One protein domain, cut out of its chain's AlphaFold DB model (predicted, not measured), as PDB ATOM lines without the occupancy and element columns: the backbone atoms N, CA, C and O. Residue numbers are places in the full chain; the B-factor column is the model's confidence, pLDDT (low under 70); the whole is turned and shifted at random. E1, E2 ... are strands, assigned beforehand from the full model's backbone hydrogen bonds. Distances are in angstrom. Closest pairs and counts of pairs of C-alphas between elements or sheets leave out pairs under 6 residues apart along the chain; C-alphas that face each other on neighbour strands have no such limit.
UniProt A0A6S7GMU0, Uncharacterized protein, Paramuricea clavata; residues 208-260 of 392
ATOM      1  N   GLN A 208     177.448  94.214  45.890       86.19
ATOM      2  CA  GLN A 208     176.264  93.416  46.152       86.19
ATOM      3  C   GLN A 208     176.317  92.144  45.307       86.19
ATOM      4  O   GLN A 208     176.572  92.200  44.107       86.19
ATOM      5  N   TYR A 209     176.077  91.012  45.950       87.38
ATOM      6  CA  TYR A 209     175.969  89.700  45.340       87.38
ATOM      7  C   TYR A 209     174.594  89.112  45.628       87.38
ATOM      8  O   TYR A 209     174.000  89.348  46.683       87.38
ATOM      9  N   TYR A 210     174.116  88.308  44.690       91.69
ATOM     10  CA  TYR A 210     172.872  87.566  44.800       91.69
ATOM     11  C   TYR A 210     173.220  86.087  44.897       91.69
ATOM     12  O   TYR A 210     173.963  85.566  44.071       91.69
ATOM     13  N   ILE A 211     172.722  85.402  45.920       91.62
ATOM     14  CA  ILE A 211     173.046  84.002  46.187       91.62
ATOM     15  C   ILE A 211     171.791  83.160  45.984       91.62
ATOM     16  O   ILE A 211     170.710  83.456  46.502       91.62
ATOM     17  N   CYS A 212     171.943  82.092  45.208       92.06
ATOM     18  CA  CYS A 212     170.951  81.039  45.072       92.06
ATOM     19  C   CYS A 212     171.507  79.767  45.709       92.06
ATOM     20  O   CYS A 212     172.477  79.205  45.197       92.06
ATOM     21  N   ILE A 213     170.884  79.293  46.788       90.25
ATOM     22  CA  ILE A 213     171.128  77.948  47.318       90.25
ATOM     23  C   ILE A 213     170.082  77.035  46.687       90.25
ATOM     24  O   ILE A 213     168.878  77.231  46.851       90.25
ATOM     25  N   CYS A 214     170.534  76.066  45.901       88.50
ATOM     26  CA  CYS A 214     169.639  75.234  45.121       88.50
ATOM     27  C   CYS A 214     168.897  74.257  46.032       88.50
ATOM     28  O   CYS A 214     169.488  73.445  46.753       88.50
ATOM     29  N   TYR A 215     167.575  74.298  45.944       84.94
ATOM     30  CA  TYR A 215     166.699  73.379  46.642       84.94
ATOM     31  C   TYR A 215     165.673  72.772  45.692       84.94
ATOM     32  O   TYR A 215     165.411  73.278  44.602       84.94
ATOM     33  N   GLN A 216     165.103  71.651  46.117       80.44
ATOM     34  CA  GLN A 216     163.975  71.000  45.475       80.44
ATOM     35  C   GLN A 216     162.822  70.933  46.466       80.44
ATOM     36  O   GLN A 216     162.995  70.495  47.603       80.44
ATOM     37  N   GLU A 217     161.635  71.331  46.028       79.88
ATOM     38  CA  GLU A 217     160.416  71.105  46.795       79.88
ATOM     39  C   GLU A 217     159.937  69.672  46.549       79.88
ATOM     40  O   GLU A 217     159.629  69.289  45.419       79.88
ATOM     41  N   LYS A 218     159.863  68.867  47.609       72.00
ATOM     42  CA  LYS A 218     159.200  67.562  47.582       72.00
ATOM     43  C   LYS A 218     157.899  67.652  48.367       72.00
ATOM     44  O   LYS A 218     157.869  68.170  49.483       72.00
ATOM     45  N   ARG A 219     156.819  67.129  47.787       66.12
ATOM     46  CA  ARG A 219     155.554  66.947  48.509       66.12
ATOM     47  C   ARG A 219     155.723  65.819  49.519       66.12
ATOM     48  O   ARG A 219     156.287  64.781  49.178       66.12
ATOM     49  N   VAL A 220     155.271  66.046  50.750       65.19
ATOM     50  CA  VAL A 220     155.405  65.069  51.841       65.19
ATOM     51  C   VAL A 220     154.449  63.889  51.637       65.19
ATOM     52  O   VAL A 220     154.858  62.747  51.818       65.19
ATOM     53  N   CYS A 221     153.223  64.158  51.176       61.12
ATOM     54  CA  CYS A 221     152.199  63.162  50.851       61.12
ATOM     55  C   CYS A 221     151.427  63.581  49.584       61.12
ATOM     56  O   CYS A 221     151.305  64.773  49.291       61.12
ATOM     57  N   GLU A 222     150.861  62.627  48.839       57.59
ATOM     58  CA  GLU A 222     149.906  62.939  47.764       57.59
ATOM     59  C   GLU A 222     148.623  63.524  48.377       57.59
ATOM     60  O   GLU A 222     147.806  62.803  48.942       57.59
ATOM     61  N   GLY A 223     148.474  64.850  48.303       63.91
ATOM     62  CA  GLY A 223     147.280  65.569  48.762       63.91
ATOM     63  C   GLY A 223     147.483  66.532  49.936       63.91
ATOM     64  O   GLY A 223     146.508  67.164  50.332       63.91
ATOM     65  N   SER A 224     148.701  66.687  50.479       62.25
ATOM     66  CA  SER A 224     149.006  67.765  51.434       62.25
ATOM     67  C   SER A 224     149.675  68.963  50.746       62.25
ATOM     68  O   SER A 224     150.513  68.793  49.858       62.25
ATOM     69  N   ASP A 225     149.328  70.178  51.180       67.44
ATOM     70  CA  ASP A 225     149.984  71.428  50.754       67.44
ATOM     71  C   ASP A 225     151.346  71.651  51.443       67.44
ATOM     72  O   ASP A 225     152.057  72.617  51.158       67.44
ATOM     73  N   GLU A 226     151.749  70.742  52.336       65.88
ATOM     74  CA  GLU A 226     153.039  70.797  53.019       65.88
ATOM     75  C   GLU A 226     154.181  70.427  52.065       65.88
ATOM     76  O   GLU A 226     154.402  69.268  51.689       65.88
ATOM     77  N   LYS A 227     154.930  71.457  51.672       72.69
ATOM     78  CA  LYS A 227     156.138  71.355  50.856       72.69
ATOM     79  C   LYS A 227     157.352  71.194  51.760       72.69
ATOM     80  O   LYS A 227     157.672  72.086  52.543       72.69
ATOM     81  N   LYS A 228     158.076  70.085  51.618       77.94
ATOM     82  CA  LYS A 228     159.378  69.906  52.262       77.94
ATOM     83  C   LYS A 228     160.476  70.339  51.301       77.94
ATOM     84  O   LYS A 228     160.621  69.783  50.212       77.94
ATOM     85  N   VAL A 229     161.254  71.328  51.720       78.62
ATOM     86  CA  VAL A 229     162.412  71.818  50.974       78.62
ATOM     87  C   VAL A 229     163.595  70.889  51.239       78.62
ATOM     88  O   VAL A 229     163.969  70.650  52.384       78.62
ATOM     89  N   SER A 230     164.165  70.329  50.174       77.12
ATOM     90  CA  SER A 230     165.381  69.520  50.213       77.12
ATOM     91  C   SER A 230     166.487  70.264  49.479       77.12
ATOM     92  O   SER A 230     166.434  70.402  48.258       77.12
ATOM     93  N   TYR A 231     167.500  70.721  50.207       79.50
ATOM     94  CA  TYR A 231     168.694  71.317  49.610       79.50
ATOM     95  C   TYR A 231     169.511  70.248  48.888       79.50
ATOM     96  O   TYR A 231     169.611  69.115  49.355       79.50
ATOM     97  N   ASN A 232     170.064  70.591  47.725       74.38
ATOM     98  CA  ASN A 232     170.866  69.663  46.923       74.38
ATOM     99  C   ASN A 232     172.383  69.909  47.050       74.38
ATOM    100  O   ASN A 232     173.154  69.329  46.288       74.38
ATOM    101  N   GLY A 233     172.792  70.799  47.965       76.50
ATOM    102  CA  GLY A 233     174.188  71.167  48.226       76.50
ATOM    103  C   GLY A 233     174.834  72.078  47.175       76.50
ATOM    104  O   GLY A 233     175.971  72.502  47.350       76.50
ATOM    105  N   LYS A 234     174.138  72.411  46.082       81.81
ATOM    106  CA  LYS A 234     174.660  73.295  45.032       81.81
ATOM    107  C   LYS A 234     174.241  74.735  45.292       81.81
ATOM    108  O   LYS A 234     173.122  74.995  45.727       81.81
ATOM    109  N   TYR A 235     175.105  75.683  44.958       88.38
ATOM    110  CA  TYR A 235     174.800  77.105  45.062       88.38
ATOM    111  C   TYR A 235     175.446  77.884  43.920       88.38
ATOM    112  O   TYR A 235     176.368  77.405  43.264       88.38
ATOM    113  N   SER A 236     174.942  79.084  43.661       87.50
ATOM    114  CA  SER A 236     175.533  80.016  42.705       87.50
ATOM    115  C   SER A 236     175.529  81.418  43.296       87.50
ATOM    116  O   SER A 236     174.575  81.805  43.975       87.50
ATOM    117  N   ILE A 237     176.611  82.149  43.048       90.19
ATOM    118  CA  ILE A 237     176.791  83.546  43.432       90.19
ATOM    119  C   ILE A 237     176.778  84.355  42.139       90.19
ATOM    120  O   ILE A 237     177.538  84.064  41.216       90.19
ATOM    121  N   MET A 238     175.904  85.346  42.077       92.06
ATOM    122  CA  MET A 238     175.647  86.173  40.905       92.06
ATOM    123  C   MET A 238     175.944  87.634  41.226       92.06
ATOM    124  O   MET A 238     175.759  88.077  42.361       92.06
ATOM    125  N   GLU A 239     176.421  88.379  40.232       88.94
ATOM    126  CA  GLU A 239     176.804  89.783  40.416       88.94
ATOM    127  C   GLU A 239     175.653  90.741  40.108       88.94
ATOM    128  O   GLU A 239     175.565  91.804  40.721       88.94
ATOM    129  N   ASN A 240     174.750  90.363  39.199       89.00
ATOM    130  CA  ASN A 240     173.571  91.152  38.867       89.00
ATOM    131  C   ASN A 240     172.302  90.496  39.408       89.00
ATOM    132  O   ASN A 240     172.215  89.279  39.560       89.00
ATOM    133  N   LYS A 241     171.283  91.321  39.663       88.06
ATOM    134  CA  LYS A 241     169.979  90.869  40.166       88.06
ATOM    135  C   LYS A 241     169.247  89.951  39.183       88.06
ATOM    136  O   LYS A 241     168.493  89.078  39.605       88.06
ATOM    137  N   ASP A 242     169.459  90.191  37.893       91.75
ATOM    138  CA  ASP A 242     168.765  89.509  36.800       91.75
ATOM    139  C   ASP A 242     169.519  88.262  36.306       91.75
ATOM    140  O   ASP A 242     169.018  87.531  35.452       91.75
ATOM    141  N   ASP A 243     170.718  88.010  36.841       93.00
ATOM    142  CA  ASP A 243     171.470  86.793  36.555       93.00
ATOM    143  C   ASP A 243     170.773  85.584  37.198       93.00
ATOM    144  O   ASP A 243     170.208  85.653  38.296       93.00
ATOM    145  N   VAL A 244     170.843  84.444  36.511       94.81
ATOM    146  CA  VAL A 244     170.222  83.190  36.948       94.81
ATOM    147  C   VAL A 244     171.264  82.183  37.416       94.81
ATOM    148  O   VAL A 244     172.371  82.092  36.884       94.81
ATOM    149  N   CYS A 245     170.888  81.369  38.400       92.69
ATOM    150  CA  CYS A 245     171.735  80.319  38.941       92.69
ATOM    151  C   CYS A 245     172.117  79.292  37.865       92.69
ATOM    152  O   CYS A 245     171.247  78.665  37.261       92.69
ATOM    153  N   ILE A 246     173.415  79.011  37.723       91.69
ATOM    154  CA  ILE A 246     173.937  78.029  36.753       91.69
ATOM    155  C   ILE A 246     173.449  76.588  36.986       91.69
ATOM    156  O   ILE A 246     173.578  75.738  36.109       91.69
ATOM    157  N   HIS A 247     172.928  76.284  38.178       88.88
ATOM    158  CA  HIS A 247     172.546  74.926  38.570       88.88
ATOM    159  C   HIS A 247     171.040  74.671  38.539       88.88
ATOM    160  O   HIS A 247     170.638  73.546  38.244       88.88
ATOM    161  N   CYS A 248     170.211  75.666  38.864       89.38
ATOM    162  CA  CYS A 248     168.753  75.504  38.897       89.38
ATOM    163  C   CYS A 248     167.984  76.507  38.029       89.38
ATOM    164  O   CYS A 248     166.775  76.360  37.893       89.38
ATOM    165  N   GLY A 249     168.651  77.511  37.451       89.88
ATOM    166  CA  GLY A 249     168.016  78.539  36.626       89.88
ATOM    167  C   GLY A 249     167.174  79.562  37.396       89.88
ATOM    168  O   GLY A 249     166.590  80.440  36.773       89.88
ATOM    169  N   ASN A 250     167.108  79.472  38.730       89.75
ATOM    170  CA  ASN A 250     166.387  80.434  39.563       89.75
ATOM    171  C   ASN A 250     167.237  81.677  39.852       89.75
ATOM    172  O   ASN A 250     168.468  81.602  39.890       89.75
ATOM    173  N   ASN A 251     166.573  82.791  40.148       92.00
ATOM    174  CA  ASN A 251     167.232  84.013  40.607       92.00
ATOM    175  C   ASN A 251     167.832  83.822  42.008       92.00
ATOM    176  O   ASN A 251     167.356  83.012  42.814       92.00
ATOM    177  N   GLY A 252     168.860  84.610  42.324       89.25
ATOM    178  CA  GLY A 252     169.350  84.727  43.693       89.25
ATOM    179  C   GLY A 252     168.298  85.357  44.597       89.25
ATOM    180  O   GLY A 252     167.737  86.401  44.274       89.25
ATOM    181  N   TYR A 253     168.029  84.710  45.727       87.62
ATOM    182  CA  TYR A 253     167.042  85.175  46.704       87.62
ATOM    183  C   TYR A 253     167.696  85.727  47.973       87.62
ATOM    184  O   TYR A 253     167.071  86.485  48.708       87.62
ATOM    185  N   LEU A 254     168.959  85.381  48.220       88.44
ATOM    186  CA  LEU A 254     169.772  85.952  49.287       88.44
ATOM    187  C   LEU A 254     170.593  87.108  48.725       88.44
ATOM    188  O   LEU A 254     171.227  86.968  47.682       88.44
ATOM    189  N   THR A 255     170.595  88.238  49.423       89.31
ATOM    190  CA  THR A 255     171.446  89.383  49.089       89.31
ATOM    191  C   THR A 255     172.623  89.418  50.052       89.31
ATOM    192  O   THR A 255     172.416  89.401  51.260       89.31
ATOM    193  N   TYR A 256     173.843  89.486  49.525       82.06
ATOM    194  CA  TYR A 256     175.067  89.540  50.318       82.06
ATOM    195  C   TYR A 256     175.939  90.714  49.881       82.06
ATOM    196  O   TYR A 256     176.204  90.888  48.695       82.06
ATOM    197  N   TYR A 257     176.403  91.523  50.831       81.19
ATOM    198  CA  TYR A 257     177.260  92.673  50.553       81.19
ATOM    199  C   TYR A 257     178.702  92.341  50.917       81.19
ATOM    200  O   TYR A 257     179.021  92.065  52.070       81.19
ATOM    201  N   TYR A 258     179.594  92.398  49.934       77.69
ATOM    202  CA  TYR A 258     180.989  92.023  50.095       77.69
ATOM    203  C   TYR A 258     181.924  93.151  49.670       77.69
ATOM    204  O   TYR A 258     181.932  93.591  48.525       77.69
ATOM    205  N   LEU A 259     182.778  93.588  50.592       66.56
ATOM    206  CA  LEU A 259     183.766  94.651  50.365       66.56
ATOM    207  C   LEU A 259     184.978  94.216  49.517       66.56
ATOM    208  O   LEU A 259     185.858  95.031  49.265       66.56
ATOM    209  N   GLY A 260     185.044  92.957  49.071       67.44
ATOM    210  CA  GLY A 260     186.142  92.466  48.235       67.44
ATOM    211  C   GLY A 260     187.412  92.131  49.027       67.44
ATOM    212  O   GLY A 260     187.934  92.953  49.779       67.44
TER     213      GLY A 260
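AT A GLANCE: This is residues 208 to 260 of the 392 residues of an uncharacterized protein of Paramuricea clavata (UniProt A0A6S7GMU0). A long, strongly twisted hairpin of two strands, E1 and E2, makes the length of this domain, with the short strand E3 alongside the first residues of E1. The hairpin's turn, residues 220 to 226, lies at one end of the long axis, and the link of residues 239 to 253 loops round between E2 and E3 towards the other. The printed part has 53 residues with three named strands, E1, E2 and E3 along the chain, and no named helix; the sheet has the order E2, E1, E3, is antiparallel throughout, and the class is all strand. The whole is loose, a rod with a radius of gyration of the C-alphas of 13.6 A and spans of 46 by 19 by 17 A.

IN THESE COORDINATES: Find C-alpha 208 at (176.264, 93.416, 46.152); from there E1, residues 208 to 219, runs 33.7 A to C-alpha 219 at (155.554, 66.947, 48.509). E2, residues 227 to 238, comes back over 26.4 A and bends by 79 degrees at Gly 233. E3, residues 254 to 258, covers 12.8 A and ends at C-alpha 258 at (180.989, 92.023, 50.095).

HOW THE PARTS SIT: Look first at the inner strand E1. It forms a hairpin with the edge strand E2, antiparallel at 155 degrees; N 212 and O 236 are 2.9 A apart, within hydrogen-bond range. On to the edge strand E3, antiparallel to E1 at 154 degrees, you find N 209 and O 256 at 2.8 A, also within hydrogen-bond range. E2 and E3 are apart.

THE WHOLE: The C-alphas of Gly 223 and Gly 260 are the two farthest apart, at 47.3 A. The printed part has no cut. The link from E1 to E2 is short, and that from E2 to E3 is long, with 15 residues. Look for pLDDT under 70 at residues 219 to 226 and 259 to 260.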